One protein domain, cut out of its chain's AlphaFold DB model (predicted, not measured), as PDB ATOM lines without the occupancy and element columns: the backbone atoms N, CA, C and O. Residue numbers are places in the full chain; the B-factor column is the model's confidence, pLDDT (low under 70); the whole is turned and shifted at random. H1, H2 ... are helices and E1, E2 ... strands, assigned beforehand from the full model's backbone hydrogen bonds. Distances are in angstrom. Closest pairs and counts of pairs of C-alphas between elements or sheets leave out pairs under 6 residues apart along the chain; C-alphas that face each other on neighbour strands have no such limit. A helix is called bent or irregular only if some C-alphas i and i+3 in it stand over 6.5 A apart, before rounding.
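Overview. This is residues 483 to 602 of the 605 residues of the protein "DNA-directed DNA polymerase" of Trichormus variabilis NIES-23 (UniProt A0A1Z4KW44). An elongated model with two ends: three long helices, H1, H2 and H5, side by side in an up-and-down bundle at one, and a small three-stranded sheet with the short helix H4 beside it at the other. H6 folds back from the bundle's far end, and its residues 597 to 602 stick out. The printed part has 120 residues, in the order H1 H2 H3 E1 H4 E2 E3 H5 H6; the sheet's order is E1, E2, E3, antiparallel throughout, and the class is mostly helix. It is only just compact, close to loose, with a radius of gyration of the C-alphas of 16.2 A and spans of 47 by 28 by 23 A.

Along the chain. Find C-alpha 488 at (183.060, 75.084, 210.804); from there H1 runs to residue 503, over 22.7 A. H1 is only just irregular: C-alphas 491 and 494 are 6.8 A apart. H2, residues 505 to 521, covers 24.4 A, and H3 is residues 526 to 529. Next come E1, residues 531 to 534, H4, residues 542 to 545, E2, residues 551 to 557, 18.5 A long, and E3, residues 560 to 563. H5, residues 572 to 590, begins at C-alpha 572, (167.614, 74.970, 206.894), and covers 26.4 A. H6, residues 592 to 602, covers 16.0 A and ends at C-alpha 602, (157.228, 85.106, 221.803).

Arrangement. Look first at the bundle H1, H2, H5, each running against the one before it. H1 and H2 form a helical hairpin and touch through residues 496 to 501 and 507 to 512 alone, closest at the C-alphas of Leu 500 and Ala 508, 4.8 A. H2 and H5 touch at a shallow tilt of 11 degrees, opposite ways, with the C-alphas of Ile 519 and Arg 572 closest, 5.9 A. H5 touches H6 with residues 584 to 588 alone, the closest C-alphas being those of Leu 587 and Leu 595, 6.1 A, at a steep tilt of 45 degrees. In the sheet, pairing is staggered: N 531 and O 554 are 2.7 A apart between E1 and E2, and N 557 and O 560 are 2.7 A apart in the hairpin of E2 and E3. H4 is on the sheet, over none of its strands; H3 and H5 only graze it. Every O i to N i+4 pair is within hydrogen-bond range in H2; H1 has 10 of 12, H5 14 of 15 and H6 6 of 7, while H3 and H4 are too short for one.

Size, cuts and confidence. The C-alphas farthest apart, of Gly 549 and Gln 601, are 48.0 A apart. The printed part has no cut and no long link. Confidence is low, under 70, at residues 596 to 602.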
ATOM      1  N   ASN A 483     187.143  69.313 219.783       79.62
ATOM      2  CA  ASN A 483     186.625  68.213 218.980       79.62
ATOM      3  C   ASN A 483     186.613  68.595 217.492       79.62
ATOM      4  O   ASN A 483     186.188  69.684 217.105       79.62
ATOM      5  N   ARG A 484     187.102  67.679 216.662       73.38
ATOM      6  CA  ARG A 484     187.347  67.898 215.237       73.38
ATOM      7  C   ARG A 484     186.217  67.398 214.357       73.38
ATOM      8  O   ARG A 484     186.062  67.937 213.264       73.38
ATOM      9  N   ASP A 485     185.421  66.459 214.869       83.69
ATOM     10  CA  ASP A 485     184.251  65.852 214.224       83.69
ATOM     11  C   ASP A 485     183.050  66.823 214.249       83.69
ATOM     12  O   ASP A 485     181.973  66.485 214.735       83.69
ATOM     13  N   ARG A 486     183.265  68.068 213.810       87.00
ATOM     14  CA  ARG A 486     182.286  69.164 213.806       87.00
ATOM     15  C   ARG A 486     182.491  70.063 212.596       87.00
ATOM     16  O   ARG A 486     183.634  70.245 212.155       87.00
ATOM     17  N   SER A 487     181.398  70.650 212.122       90.56
ATOM     18  CA  SER A 487     181.412  71.638 211.043       90.56
ATOM     19  C   SER A 487     182.121  72.926 211.468       90.56
ATOM     20  O   SER A 487     182.362  73.154 212.658       90.56
ATOM     21  N   GLN A 488     182.491  73.769 210.504       90.00
ATOM     22  CA  GLN A 488     183.060  75.084 210.804       90.00
ATOM     23  C   GLN A 488     182.032  75.965 211.523       90.00
ATOM     24  O   GLN A 488     182.380  76.576 212.529       90.00
ATOM     25  N   LEU A 489     180.756  75.913 211.114       94.06
ATOM     26  CA  LEU A 489     179.654  76.572 211.824       94.06
ATOM     27  C   LEU A 489     179.626  76.193 213.313       94.06
ATOM     28  O   LEU A 489     179.599  77.066 214.170       94.06
ATOM     29  N   GLU A 490     179.693  74.901 213.648       89.88
ATOM     30  CA  GLU A 490     179.692  74.446 215.049       89.88
ATOM     31  C   GLU A 490     180.927  74.869 215.849       89.88
ATOM     32  O   GLU A 490     180.869  74.930 217.079       89.88
ATOM     33  N   LYS A 491     182.062  75.080 215.177       87.75
ATOM     34  CA  LYS A 491     183.311  75.510 215.815       87.75
ATOM     35  C   LYS A 491     183.318  77.014 216.061       87.75
ATOM     36  O   LYS A 491     183.768  77.438 217.118       87.75
ATOM     37  N   GLU A 492     182.828  77.789 215.100       92.19
ATOM     38  CA  GLU A 492     182.942  79.247 215.095       92.19
ATOM     39  C   GLU A 492     181.747  79.924 215.758       92.19
ATOM     40  O   GLU A 492     181.957  80.806 216.583       92.19
ATOM     41  N   PHE A 493     180.514  79.472 215.487       95.56
ATOM     42  CA  PHE A 493     179.296  80.157 215.935       95.56
ATOM     43  C   PHE A 493     179.299  80.436 217.439       95.56
ATOM     44  O   PHE A 493     179.114  81.570 217.862       95.56
ATOM     45  N   SER A 494     179.544  79.410 218.258       94.00
ATOM     46  CA  SER A 494     179.538  79.560 219.714       94.00
ATOM     47  C   SER A 494     180.664  80.457 220.225       94.00
ATOM     48  O   SER A 494     180.459  81.167 221.203       94.00
ATOM     49  N   ILE A 495     181.841  80.417 219.593       95.12
ATOM     50  CA  ILE A 495     182.991  81.234 219.999       95.12
ATOM     51  C   ILE A 495     182.730  82.700 219.652       95.12
ATOM     52  O   ILE A 495     182.914  83.563 220.506       95.12
ATOM     53  N   GLU A 496     182.259  82.973 218.436       96.25
ATOM     54  CA  GLU A 496     181.961  84.327 217.966       96.25
ATOM     55  C   GLU A 496     180.799  84.936 218.754       96.25
ATOM     56  O   GLU A 496     180.926  86.020 219.317       96.25
ATOM     57  N   TYR A 497     179.704  84.187 218.918       96.88
ATOM     58  CA  TYR A 497     178.558  84.625 219.710       96.88
ATOM     59  C   TYR A 497     178.957  84.942 221.160       96.88
ATOM     60  O   TYR A 497     178.576  85.985 221.681       96.88
ATOM     61  N   LEU A 498     179.768  84.096 221.815       96.38
ATOM     62  CA  LEU A 498     180.290  84.381 223.160       96.38
ATOM     63  C   LEU A 498     181.221  85.599 223.182       96.38
ATOM     64  O   LEU A 498     181.166  86.371 224.133       96.38
ATOM     65  N   THR A 499     182.052  85.780 222.154       96.62
ATOM     66  CA  THR A 499     182.965  86.930 222.031       96.62
ATOM     67  C   THR A 499     182.183  88.240 221.948       96.62
ATOM     68  O   THR A 499     182.510  89.198 222.645       96.62
ATOM     69  N   LEU A 500     181.108  88.263 221.162       96.19
ATOM     70  CA  LEU A 500     180.218  89.415 221.062       96.19
ATOM     71  C   LEU A 500     179.402  89.602 222.341       96.19
ATOM     72  O   LEU A 500     179.328  90.717 222.842       96.19
ATOM     73  N   LEU A 501     178.895  88.518 222.942       94.94
ATOM     74  CA  LEU A 501     178.161  88.557 224.214       94.94
ATOM     75  C   LEU A 501     179.033  89.118 225.343       94.94
ATOM     76  O   LEU A 501     178.549  89.814 226.236       94.94
ATOM     77  N   ILE A 502     180.336  88.831 225.288       93.81
ATOM     78  CA  ILE A 502     181.337  89.384 226.191       93.81
ATOM     79  C   ILE A 502     181.388  90.916 226.084       93.81
ATOM     80  O   ILE A 502     181.617  91.584 227.093       93.81
ATOM     81  N   GLN A 503     181.163  91.483 224.906       90.88
ATOM     82  CA  GLN A 503     181.180  92.927 224.690       90.88
ATOM     83  C   GLN A 503     179.818  93.545 225.012       90.88
ATOM     84  O   GLN A 503     179.727  94.428 225.862       90.88
ATOM     85  N   ASN A 504     178.759  93.073 224.353       91.12
ATOM     86  CA  ASN A 504     177.384  93.467 224.626       91.12
ATOM     87  C   ASN A 504     176.381  92.428 224.079       91.12
ATOM     88  O   ASN A 504     176.636  91.729 223.101       91.12
ATOM     89  N   VAL A 505     175.203  92.347 224.705       92.38
ATOM     90  CA  VAL A 505     174.165  91.368 224.336       92.38
ATOM     91  C   VAL A 505     173.593  91.620 222.936       92.38
ATOM     92  O   VAL A 505     173.357  90.662 222.207       92.38
ATOM     93  N   SER A 506     173.401  92.884 222.541       92.56
ATOM     94  CA  SER A 506     172.802  93.238 221.243       92.56
ATOM     95  C   SER A 506     173.620  92.700 220.072       92.56
ATOM     96  O   SER A 506     173.076  92.042 219.202       92.56
ATOM     97  N   ALA A 507     174.939  92.885 220.093       94.94
ATOM     98  CA  ALA A 507     175.847  92.451 219.040       94.94
ATOM     99  C   ALA A 507     175.849  90.926 218.878       94.94
ATOM    100  O   ALA A 507     175.917  90.421 217.758       94.94
ATOM    101  N   ALA A 508     175.743  90.180 219.983       95.88
ATOM    102  CA  ALA A 508     175.607  88.726 219.928       95.88
ATOM    103  C   ALA A 508     174.292  88.309 219.250       95.88
ATOM    104  O   ALA A 508     174.280  87.406 218.410       95.88
ATOM    105  N   GLU A 509     173.192  88.987 219.581       95.12
ATOM    106  CA  GLU A 509     171.881  88.753 218.971       95.12
ATOM    107  C   GLU A 509     171.827  89.170 217.498       95.12
ATOM    108  O   GLU A 509     171.274  88.432 216.684       95.12
ATOM    109  N   ASP A 510     172.471  90.275 217.126       96.31
ATOM    110  CA  ASP A 510     172.596  90.729 215.740       96.31
ATOM    111  C   ASP A 510     173.391  89.718 214.904       96.31
ATOM    112  O   ASP A 510     172.985  89.352 213.798       96.31
ATOM    113  N   TYR A 511     174.488  89.183 215.453       97.38
ATOM    114  CA  TYR A 511     175.237  88.093 214.828       97.38
ATOM    115  C   TYR A 511     174.380  86.834 214.662       97.38
ATOM    116  O   TYR A 511     174.356  86.238 213.582       97.38
ATOM    117  N   TYR A 512     173.629  86.443 215.694       96.81
ATOM    118  CA  TYR A 512     172.698  85.321 215.594       96.81
ATOM    119  C   TYR A 512     171.647  85.548 214.495       96.81
ATOM    120  O   TYR A 512     171.447  84.666 213.654       96.81
ATOM    121  N   ALA A 513     171.027  86.729 214.448       96.94
ATOM    122  CA  ALA A 513     170.045  87.101 213.434       96.94
ATOM    123  C   ALA A 513     170.645  87.097 212.017       96.94
ATOM    124  O   ALA A 513     170.012  86.603 211.081       96.94
ATOM    125  N   HIS A 514     171.885  87.566 211.861       97.31
ATOM    126  CA  HIS A 514     172.608  87.543 210.593       97.31
ATOM    127  C   HIS A 514     172.849  86.111 210.093       97.31
ATOM    128  O   HIS A 514     172.460  85.774 208.972       97.31
ATOM    129  N   ILE A 515     173.415  85.236 210.934       97.56
ATOM    130  CA  ILE A 515     173.661  83.829 210.577       97.56
ATOM    131  C   ILE A 515     172.338  83.104 210.289       97.56
ATOM    132  O   ILE A 515     172.235  82.350 209.321       97.56
ATOM    133  N   LYS A 516     171.297  83.370 211.087       97.31
ATOM    134  CA  LYS A 516     169.937  82.859 210.871       97.31
ATOM    135  C   LYS A 516     169.393  83.264 209.499       97.31
ATOM    136  O   LYS A 516     168.866  82.407 208.792       97.31
ATOM    137  N   SER A 517     169.549  84.531 209.113       97.56
ATOM    138  CA  SER A 517     169.129  85.049 207.807       97.56
ATOM    139  C   SER A 517     169.851  84.340 206.657       97.56
ATOM    140  O   SER A 517     169.191  83.800 205.773       97.56
ATOM    141  N   GLN A 518     171.182  84.209 206.730       97.44
ATOM    142  CA  GLN A 518     171.980  83.505 205.712       97.44
ATOM    143  C   GLN A 518     171.595  82.026 205.563       97.44
ATOM    144  O   GLN A 518     171.588  81.481 204.459       97.44
ATOM    145  N   ILE A 519     171.273  81.347 206.670       96.81
ATOM    146  CA  ILE A 519     170.797  79.956 206.635       96.81
ATOM    147  C   ILE A 519     169.392  79.885 206.020       96.81
ATOM    148  O   ILE A 519     169.106  78.970 205.246       96.81
ATOM    149  N   LEU A 520     168.507  80.840 206.327       95.75
ATOM    150  CA  LEU A 520     167.153  80.906 205.768       95.75
ATOM    151  C   LEU A 520     167.155  81.155 204.252       95.75
ATOM    152  O   LEU A 520     166.411  80.470 203.535       95.75
ATOM    153  N   SER A 521     168.004  82.082 203.788       95.94
ATOM    154  CA  SER A 521     168.196  82.441 202.375       95.94
ATOM    155  C   SER A 521     169.012  81.412 201.585       95.94
ATOM    156  O   SER A 521     169.019  81.455 200.359       95.94
ATOM    157  N   ARG A 522     169.639  80.441 202.266       94.19
ATOM    158  CA  ARG A 522     170.594  79.463 201.709       94.19
ATOM    159  C   ARG A 522     171.913  80.057 201.204       94.19
ATOM    160  O   ARG A 522     172.651  79.386 200.491       94.19
ATOM    161  N   GLU A 523     172.247  81.266 201.626       95.38
ATOM    162  CA  GLU A 523     173.493  81.945 201.257       95.38
ATOM    163  C   GLU A 523     174.670  81.558 202.163       95.38
ATOM    164  O   GLU A 523     175.823  81.815 201.817       95.38
ATOM    165  N   TYR A 524     174.418  80.912 203.312       95.50
ATOM    166  CA  TYR A 524     175.512  80.426 204.157       95.50
ATOM    167  C   TYR A 524     176.340  79.352 203.417       95.50
ATOM    168  O   TYR A 524     175.749  78.370 202.950       95.50
ATOM    169  N   PRO A 525     177.683  79.474 203.334       94.44
ATOM    170  CA  PRO A 525     178.509  78.575 202.529       94.44
ATOM    171  C   PRO A 525     178.409  77.115 202.972       94.44
ATOM    172  O   PRO A 525     178.653  76.772 204.134       94.44
ATOM    173  N   LYS A 526     178.099  76.229 202.027       91.19
ATOM    174  CA  LYS A 526     177.906  74.795 202.274       91.19
ATOM    175  C   LYS A 526     179.175  74.117 202.801       91.19
ATOM    176  O   LYS A 526     179.099  73.211 203.628       91.19
ATOM    177  N   GLU A 527     180.345  74.586 202.388       90.50
ATOM    178  CA  GLU A 527     181.653  74.084 202.815       90.50
ATOM    179  C   GLU A 527     181.851  74.281 204.323       90.50
ATOM    180  O   GLU A 527     182.414  73.416 204.995       90.50
ATOM    181  N   LYS A 528     181.309  75.372 204.886       93.38
ATOM    182  CA  LYS A 528     181.361  75.655 206.329       93.38
ATOM    183  C   LYS A 528     180.418  74.771 207.151       93.38
ATOM    184  O   LYS A 528     180.594  74.635 208.364       93.38
ATOM    185  N   LEU A 529     179.433  74.149 206.506       94.88
ATOM    186  CA  LEU A 529     178.492  73.205 207.113       94.88
ATOM    187  C   LEU A 529     179.001  71.757 207.081       94.88
ATOM    188  O   LEU A 529     178.412  70.879 207.721       94.88
ATOM    189  N   ALA A 530     180.079  71.512 206.333       92.50
ATOM    190  CA  ALA A 530     180.627  70.193 206.093       92.50
ATOM    191  C   ALA A 530     181.413  69.655 207.297       92.50
ATOM    192  O   ALA A 530     182.124  70.382 207.992       92.50
ATOM    193  N   ILE A 531     181.328  68.346 207.507       91.06
ATOM    194  CA  ILE A 531     182.079  67.580 208.496       91.06
ATOM    195  C   ILE A 531     182.926  66.562 207.744       91.06
ATOM    196  O   ILE A 531     182.387  65.729 207.017       91.06
ATOM    197  N   THR A 532     184.241  66.591 207.961       86.62
ATOM    198  CA  THR A 532     185.164  65.572 207.446       86.62
ATOM    199  C   THR A 532     185.646  64.684 208.577       86.62
ATOM    200  O   THR A 532     186.371  65.138 209.466       86.62
ATOM    201  N   ARG A 533     185.275  63.404 208.543       85.56
ATOM    202  CA  ARG A 533     185.735  62.418 209.528       85.56
ATOM    203  C   ARG A 533     185.658  60.999 208.990       85.56
ATOM    204  O   ARG A 533     185.075  60.748 207.941       85.56
ATOM    205  N   LYS A 534     186.242  60.064 209.739       78.69
ATOM    206  CA  LYS A 534     186.095  58.639 209.445       78.69
ATOM    207  C   LYS A 534     184.744  58.103 209.900       78.69
ATOM    208  O   LYS A 534     184.263  58.499 210.967       78.69
ATOM    209  N   ILE A 535     184.187  57.177 209.124       82.50
ATOM    210  CA  ILE A 535     183.008  56.398 209.512       82.50
ATOM    211  C   ILE A 535     183.411  55.406 210.609       82.50
ATOM    212  O   ILE A 535     184.359  54.636 210.429       82.50
ATOM    213  N   LYS A 536     182.720  55.432 211.751       83.75
ATOM    214  CA  LYS A 536     182.918  54.486 212.861       83.75
ATOM    215  C   LYS A 536     181.996  53.275 212.687       83.75
ATOM    216  O   LYS A 536     180.946  53.362 212.050       83.75
ATOM    217  N   GLU A 537     182.378  52.140 213.268       81.25
ATOM    218  CA  GLU A 537     181.517  50.954 213.295       81.25
ATOM    219  C   GLU A 537     180.176  51.274 213.979       81.25
ATOM    220  O   GLU A 537     180.133  51.930 215.018       81.25
ATOM    221  N   GLY A 538     179.073  50.836 213.366       81.19
ATOM    222  CA  GLY A 538     177.716  51.029 213.891       81.19
ATOM    223  C   GLY A 538     177.024  52.352 213.527       81.19
ATOM    224  O   GLY A 538     175.848  52.515 213.853       81.19
ATOM    225  N   GLU A 539     177.675  53.284 212.818       84.25
ATOM    226  CA  GLU A 539     177.069  54.568 212.418       84.25
ATOM    227  C   GLU A 539     176.123  54.434 211.209       84.25
ATOM    228  O   GLU A 539     176.436  54.883 210.107       84.25
ATOM    229  N   LYS A 540     174.941  53.835 211.422       85.75
ATOM    230  CA  LYS A 540     173.945  53.504 210.376       85.75
ATOM    231  C   LYS A 540     173.675  54.626 209.365       85.75
ATOM    232  O   LYS A 540     173.600  54.359 208.173       85.75
ATOM    233  N   GLU A 541     173.560  55.870 209.827       83.44
ATOM    234  CA  GLU A 541     173.279  57.021 208.959       83.44
ATOM    235  C   GLU A 541     174.466  57.416 208.066       83.44
ATOM    236  O   GLU A 541     174.269  57.790 206.914       83.44
ATOM    237  N   ILE A 542     175.701  57.295 208.559       85.56
ATOM    238  CA  ILE A 542     176.910  57.681 207.809       85.56
ATOM    239  C   ILE A 542     177.383  56.541 206.907       85.56
ATOM    240  O   ILE A 542     177.974  56.798 205.863       85.56
ATOM    241  N   LEU A 543     177.058  55.290 207.249       86.31
ATOM    242  CA  LEU A 543     177.317  54.119 206.403       86.31
ATOM    243  C   LEU A 543     176.645  54.209 205.021       86.31
ATOM    244  O   LEU A 543     177.062  53.522 204.094       86.31
ATOM    245  N   LYS A 544     175.663  55.103 204.841       85.62
ATOM    246  CA  LYS A 544     175.107  55.447 203.520       85.62
ATOM    247  C   LYS A 544     176.149  56.068 202.576       85.62
ATOM    248  O   LYS A 544     175.957  56.050 201.367       85.62
ATOM    249  N   LEU A 545     177.238  56.622 203.116       86.12
ATOM    250  CA  LEU A 545     178.293  57.314 202.371       86.12
ATOM    251  C   LEU A 545     179.570  56.481 202.169       86.12
ATOM    252  O   LEU A 545     180.483  56.953 201.493       86.12
ATOM    253  N   GLY A 546     179.673  55.289 202.767       87.56
ATOM    254  CA  GLY A 546     180.876  54.456 202.690       87.56
ATOM    255  C   GLY A 546     180.933  53.349 203.744       87.56
ATOM    256  O   GLY A 546     179.963  53.078 204.451       87.56
ATOM    257  N   LYS A 547     182.094  52.702 203.873       85.00
ATOM    258  CA  LYS A 547     182.347  51.596 204.811       85.00
ATOM    259  C   LYS A 547     183.043  52.082 206.092       85.00
ATOM    260  O   LYS A 547     183.686  53.136 206.085       85.00
ATOM    261  N   PRO A 548     182.974  51.324 207.208       83.88
ATOM    262  CA  PRO A 548     183.746  51.638 208.409       83.88
ATOM    263  C   PRO A 548     185.232  51.848 208.087       83.88
ATOM    264  O   PRO A 548     185.864  51.016 207.442       83.88
ATOM    265  N   GLY A 549     185.790  52.970 208.546       72.44
ATOM    266  CA  GLY A 549     187.179  53.361 208.298       72.44
ATOM    267  C   GLY A 549     187.395  54.341 207.139       72.44
ATOM    268  O   GLY A 549     188.428  55.028 207.152       72.44
ATOM    269  N   ASP A 550     186.436  54.472 206.214       76.56
ATOM    270  CA  ASP A 550     186.485  55.451 205.122       76.56
ATOM    271  C   ASP A 550     186.428  56.879 205.677       76.56
ATOM    272  O   ASP A 550     185.747  57.139 206.669       76.56
ATOM    273  N   VAL A 551     187.153  57.814 205.056       81.81
ATOM    274  CA  VAL A 551     187.036  59.251 205.356       81.81
ATOM    275  C   VAL A 551     185.962  59.832 204.451       81.81
ATOM    276  O   VAL A 551     186.088  59.770 203.233       81.81
ATOM    277  N   VAL A 552     184.938  60.436 205.044       86.75
ATOM    278  CA  VAL A 552     183.839  61.074 204.318       86.75
ATOM    279  C   VAL A 552     183.746  62.546 204.680       86.75
ATOM    280  O   VAL A 552     183.991  62.925 205.829       86.75
ATOM    281  N   THR A 553     183.367  63.364 203.700       90.75
ATOM    282  CA  THR A 553     183.004  64.770 203.900       90.75
ATOM    283  C   THR A 553     181.530  64.942 203.573       90.75
ATOM    284  O   THR A 553     181.109  64.698 202.439       90.75
ATOM    285  N   TYR A 554     180.738  65.334 204.566       93.06
ATOM    286  CA  TYR A 554     179.283  65.390 204.450       93.06
ATOM    287  C   TYR A 554     178.682  66.581 205.192       93.06
ATOM    288  O   TYR A 554     179.306  67.143 206.084       93.06
ATOM    289  N   TYR A 555     177.457  66.944 204.842       94.81
ATOM    290  CA  TYR A 555     176.624  67.934 205.527       94.81
ATOM    291  C   TYR A 555     175.203  67.367 205.667       94.81
ATOM    292  O   TYR A 555     174.909  66.288 205.151       94.81
ATOM    293  N   TYR A 556     174.320  68.064 206.378       94.88
ATOM    294  CA  TYR A 556     172.917  67.667 206.502       94.88
ATOM    295  C   TYR A 556     172.085  68.345 205.406       94.88
ATOM    296  O   TYR A 556     171.741  69.526 205.495       94.88
ATOM    297  N   GLY A 557     171.801  67.593 204.344       93.62
ATOM    298  CA  GLY A 557     170.865  67.922 203.275       93.62
ATOM    299  C   GLY A 557     169.403  67.834 203.713       93.62
ATOM    300  O   GLY A 557     169.090  67.482 204.852       93.62
ATOM    301  N   ILE A 558     168.492  68.153 202.795       92.50
ATOM    302  CA  ILE A 558     167.038  68.030 203.008       92.50
ATOM    303  C   ILE A 558     166.660  66.562 203.260       92.50
ATOM    304  O   ILE A 558     165.797  66.280 204.086       92.50
ATOM    305  N   SER A 559     167.355  65.642 202.595       89.19
ATOM    306  CA  SER A 559     167.119  64.195 202.634       89.19
ATOM    307  C   SER A 559     167.924  63.476 203.726       89.19
ATOM    308  O   SER A 559     167.906  62.247 203.802       89.19
ATOM    309  N   GLY A 560     168.643  64.221 204.576       91.00
ATOM    310  CA  GLY A 560     169.494  63.679 205.635       91.00
ATOM    311  C   GLY A 560     170.983  63.890 205.370       91.00
ATOM    312  O   GLY A 560     171.398  64.959 204.940       91.00
ATOM    313  N   ILE A 561     171.818  62.904 205.702       91.75
ATOM    314  CA  ILE A 561     173.271  63.000 205.520       91.75
ATOM    315  C   ILE A 561     173.622  62.958 204.027       91.75
ATOM    316  O   ILE A 561     173.366  61.963 203.352       91.75
ATOM    317  N   THR A 562     174.280  64.011 203.544       91.88
ATOM    318  CA  THR A 562     174.577  64.206 202.123       91.88
ATOM    319  C   THR A 562     176.069  64.450 201.907       91.88
ATOM    320  O   THR A 562     176.697  65.252 202.601       91.88
ATOM    321  N   ASN A 563     176.660  63.765 200.922       91.25
ATOM    322  CA  ASN A 563     178.055  63.974 200.529       91.25
ATOM    323  C   ASN A 563     178.264  65.407 200.019       91.25
ATOM    324  O   ASN A 563     177.447  65.915 199.252       91.25
ATOM    325  N   ILE A 564     179.376  66.048 200.390       91.00
ATOM    326  CA  ILE A 564     179.676  67.428 199.984       91.00
ATOM    327  C   ILE A 564     179.637  67.644 198.462       91.00
ATOM    328  O   ILE A 564     179.204  68.706 198.026       91.00
ATOM    329  N   SER A 565     179.993  66.627 197.671       87.81
ATOM    330  CA  SER A 565     179.972  66.660 196.197       87.81
ATOM    331  C   SER A 565     178.571  66.684 195.569       87.81
ATOM    332  O   SER A 565     178.446  66.925 194.375       87.81
ATOM    333  N   SER A 566     177.512  66.447 196.350       88.44
ATOM    334  CA  SER A 566     176.123  66.533 195.881       88.44
ATOM    335  C   SER A 566     175.722  67.971 195.530       88.44
ATOM    336  O   SER A 566     176.205  68.910 196.150       88.44
ATOM    337  N   ASN A 567     174.760  68.162 194.625       90.12
ATOM    338  CA  ASN A 567     174.141  69.473 194.365       90.12
ATOM    339  C   ASN A 567     172.922  69.758 195.267       90.12
ATOM    340  O   ASN A 567     172.235  70.762 195.094       90.12
ATOM    341  N   GLU A 568     172.620  68.878 196.227       92.62
ATOM    342  CA  GLU A 568     171.480  69.052 197.127       92.62
ATOM    343  C   GLU A 568     171.655  70.278 198.040       92.62
ATOM    344  O   GLU A 568     172.726  70.534 198.592       92.62
ATOM    345  N   ASN A 569     170.581  71.023 198.271       93.62
ATOM    346  CA  ASN A 569     170.603  72.094 199.261       93.62
ATOM    347  C   ASN A 569     170.688  71.537 200.691       93.62
ATOM    348  O   ASN A 569     170.197  70.446 200.980       93.62
ATOM    349  N   TYR A 570     171.260  72.303 201.619       96.00
ATOM    350  CA  TYR A 570     171.256  71.920 203.031       96.00
ATOM    351  C   TYR A 570     169.878  72.100 203.694       96.00
ATOM    352  O   TYR A 570     169.047  72.920 203.273       96.00
ATOM    353  N   SER A 571     169.638  71.340 204.766       96.56
ATOM    354  CA  SER A 571     168.435  71.463 205.592       96.56
ATOM    355  C   SER A 571     168.509  72.703 206.477       96.56
ATOM    356  O   SER A 571     169.189  72.728 207.502       96.56
ATOM    357  N   ARG A 572     167.756  73.741 206.097       95.81
ATOM    358  CA  ARG A 572     167.614  74.970 206.894       95.81
ATOM    359  C   ARG A 572     167.151  74.658 208.312       95.81
ATOM    360  O   ARG A 572     167.734  75.155 209.262       95.81
ATOM    361  N   GLN A 573     166.154  73.786 208.454       95.38
ATOM    362  CA  GLN A 573     165.593  73.422 209.752       95.38
ATOM    363  C   GLN A 573     166.644  72.804 210.679       95.38
ATOM    364  O   GLN A 573     166.716  73.184 211.845       95.38
ATOM    365  N   TYR A 574     167.485  71.900 210.162       95.50
ATOM    366  CA  TYR A 574     168.549  71.283 210.954       95.50
ATOM    367  C   TYR A 574     169.536  72.333 211.477       95.50
ATOM    368  O   TYR A 574     169.805  72.389 212.676       95.50
ATOM    369  N   TYR A 575     170.050  73.191 210.590       96.62
ATOM    370  CA  TYR A 575     171.070  74.169 210.964       96.62
ATOM    371  C   TYR A 575     170.513  75.328 211.794       96.62
ATOM    372  O   TYR A 575     171.198  75.779 212.706       96.62
ATOM    373  N   LEU A 576     169.264  75.747 211.567       96.38
ATOM    374  CA  LEU A 576     168.557  76.698 212.431       96.38
ATOM    375  C   LEU A 576     168.373  76.143 213.842       96.38
ATOM    376  O   LEU A 576     168.697  76.818 214.814       96.38
ATOM    377  N   HIS A 577     167.912  74.894 213.958       96.12
ATOM    378  CA  HIS A 577     167.788  74.236 215.254       96.12
ATOM    379  C   HIS A 577     169.148  74.105 215.952       96.12
ATOM    380  O   HIS A 577     169.248  74.322 217.156       96.12
ATOM    381  N   LEU A 578     170.204  73.787 215.198       95.00
ATOM    382  CA  LEU A 578     171.563  73.690 215.717       95.00
ATOM    383  C   LEU A 578     172.044  75.015 216.324       95.00
ATOM    384  O   LEU A 578     172.517  75.004 217.460       95.00
ATOM    385  N   ILE A 579     171.934  76.136 215.601       96.38
ATOM    386  CA  ILE A 579     172.402  77.436 216.107       96.38
ATOM    387  C   ILE A 579     171.514  77.975 217.233       96.38
ATOM    388  O   ILE A 579     172.052  78.496 218.207       96.38
ATOM    389  N   GLU A 580     170.191  77.780 217.167       95.50
ATOM    390  CA  GLU A 580     169.271  78.181 218.240       95.50
ATOM    391  C   GLU A 580     169.593  77.411 219.518       95.50
ATOM    392  O   GLU A 580     169.846  78.012 220.554       95.50
ATOM    393  N   LYS A 581     169.719  76.083 219.437       94.31
ATOM    394  CA  LYS A 581     170.074  75.262 220.598       94.31
ATOM    395  C   LYS A 581     171.399  75.700 221.224       94.31
ATOM    396  O   LYS A 581     171.517  75.747 222.444       94.31
ATOM    397  N   ARG A 582     172.408  76.027 220.408       92.69
ATOM    398  CA  ARG A 582     173.702  76.526 220.903       92.69
ATOM    399  C   ARG A 582     173.573  77.880 221.586       92.69
ATOM    400  O   ARG A 582     174.171  78.074 222.641       92.69
ATOM    401  N   ARG A 583     172.802  78.791 220.996       94.50
ATOM    402  CA  ARG A 583     172.487  80.093 221.581       94.50
ATOM    403  C   ARG A 583     171.768  79.934 222.920       94.50
ATOM    404  O   ARG A 583     172.209  80.516 223.903       94.50
ATOM    405  N   GLU A 584     170.727  79.108 222.992       93.62
ATOM    406  CA  GLU A 584     169.991  78.829 224.232       93.62
ATOM    407  C   GLU A 584     170.891  78.220 225.316       93.62
ATOM    408  O   GLU A 584     170.850  78.657 226.466       93.62
ATOM    409  N   GLU A 585     171.733  77.241 224.955       92.44
ATOM    410  CA  GLU A 585     172.725  76.636 225.856       92.44
ATOM    411  C   GLU A 585     173.687  77.693 226.424       92.44
ATOM    412  O   GLU A 585     173.981  77.671 227.620       92.44
ATOM    413  N   ILE A 586     174.157  78.623 225.586       94.44
ATOM    414  CA  ILE A 586     175.035  79.720 226.003       94.44
ATOM    415  C   ILE A 586     174.292  80.697 226.914       94.44
ATOM    416  O   ILE A 586     174.756  80.957 228.021       94.44
ATOM    417  N   LEU A 587     173.146  81.227 226.480       94.19
ATOM    418  CA  LEU A 587     172.404  82.246 227.222       94.19
ATOM    419  C   LEU A 587     171.942  81.735 228.582       94.19
ATOM    420  O   LEU A 587     172.058  82.460 229.564       94.19
ATOM    421  N   LYS A 588     171.513  80.473 228.683       94.06
ATOM    422  CA  LYS A 588     171.138  79.864 229.967       94.06
ATOM    423  C   LYS A 588     172.253  79.967 231.020       94.06
ATOM    424  O   LYS A 588     171.955  80.076 232.203       94.06
ATOM    425  N   ILE A 589     173.514  79.926 230.589       93.25
ATOM    426  CA  ILE A 589     174.693  79.933 231.464       93.25
ATOM    427  C   ILE A 589     175.268  81.346 231.617       93.25
ATOM    428  O   ILE A 589     175.656  81.745 232.710       93.25
ATOM    429  N   ALA A 590     175.361  82.095 230.520       92.81
ATOM    430  CA  ALA A 590     176.086  83.359 230.451       92.81
ATOM    431  C   ALA A 590     175.203  84.602 230.650       92.81
ATOM    432  O   ALA A 590     175.712  85.639 231.066       92.81
ATOM    433  N   ALA A 591     173.910  84.521 230.324       88.44
ATOM    434  CA  ALA A 591     172.970  85.645 230.365       88.44
ATOM    435  C   ALA A 591     171.501  85.156 230.460       88.44
ATOM    436  O   ALA A 591     170.720  85.342 229.520       88.44
ATOM    437  N   PRO A 592     171.096  84.506 231.572       83.75
ATOM    438  CA  PRO A 592     169.793  83.837 231.676       83.75
ATOM    439  C   PRO A 592     168.599  84.796 231.547       83.75
ATOM    440  O   PRO A 592     167.571  84.425 230.981       83.75
ATOM    441  N   THR A 593     168.743  86.048 231.984       79.12
ATOM    442  CA  THR A 593     167.701  87.084 231.877       79.12
ATOM    443  C   THR A 593     167.351  87.432 230.426       79.12
ATOM    444  O   THR A 593     166.183  87.653 230.111       79.12
ATOM    445  N   THR A 594     168.330  87.402 229.515       76.44
ATOM    446  CA  THR A 594     168.133  87.610 228.067       76.44
ATOM    447  C   THR A 594     167.321  86.482 227.425       76.44
ATOM    448  O   THR A 594     166.600  86.687 226.446       76.44
ATOM    449  N   LEU A 595     167.421  85.262 227.955       74.69
ATOM    450  CA  LEU A 595     166.636  84.130 227.463       74.69
ATOM    451  C   LEU A 595     165.160  84.257 227.873       74.69
ATOM    452  O   LEU A 595     164.265  83.935 227.092       74.69
ATOM    453  N   GLU A 596     164.898  84.743 229.087       66.50
ATOM    454  CA  GLU A 596     163.542  84.922 229.618       66.50
ATOM    455  C   GLU A 596     162.773  86.061 228.938       66.50
ATOM    456  O   GLU A 596     161.585  85.902 228.645       66.50
ATOM    457  N   SER A 597     163.435  87.183 228.630       60.31
ATOM    458  CA  SER A 597     162.812  88.309 227.918       60.31
ATOM    459  C   SER A 597     162.343  87.916 226.513       60.31
ATOM    460  O   SER A 597     161.216  88.228 226.129       60.31
ATOM    461  N   ASN A 598     163.152  87.136 225.789       58.59
ATOM    462  CA  ASN A 598     162.809  86.628 224.460       58.59
ATOM    463  C   ASN A 598     161.653  85.611 224.487       58.59
ATOM    464  O   ASN A 598     160.799  85.621 223.602       58.59
ATOM    465  N   LYS A 599     161.571  84.760 225.523       57.31
ATOM    466  CA  LYS A 599     160.436  83.832 225.694       57.31
ATOM    467  C   LYS A 599     159.123  84.562 225.972       57.31
ATOM    468  O   LYS A 599     158.095  84.157 225.441       57.31
ATOM    469  N   ARG A 600     159.158  85.645 226.759       46.00
ATOM    470  CA  ARG A 600     157.978  86.486 227.018       46.00
ATOM    471  C   ARG A 600     157.528  87.267 225.783       46.00
ATOM    472  O   ARG A 600     156.328  87.405 225.578       46.00
ATOM    473  N   GLN A 601     158.461  87.733 224.951       43.75
ATOM    474  CA  GLN A 601     158.125  88.366 223.671       43.75
ATOM    475  C   GLN A 601     157.431  87.393 222.710       43.75
ATOM    476  O   GLN A 601     156.470  87.784 222.064       43.75
ATOM    477  N   LEU A 602     157.853  86.126 222.659       41.44
ATOM    478  CA  LEU A 602     157.228  85.106 221.803       41.44
ATOM    479  C   LEU A 602     155.876  84.589 222.324       41.44
ATOM    480  O   LEU A 602     155.090  84.100 221.527       41.44
TER     481      LEU A 602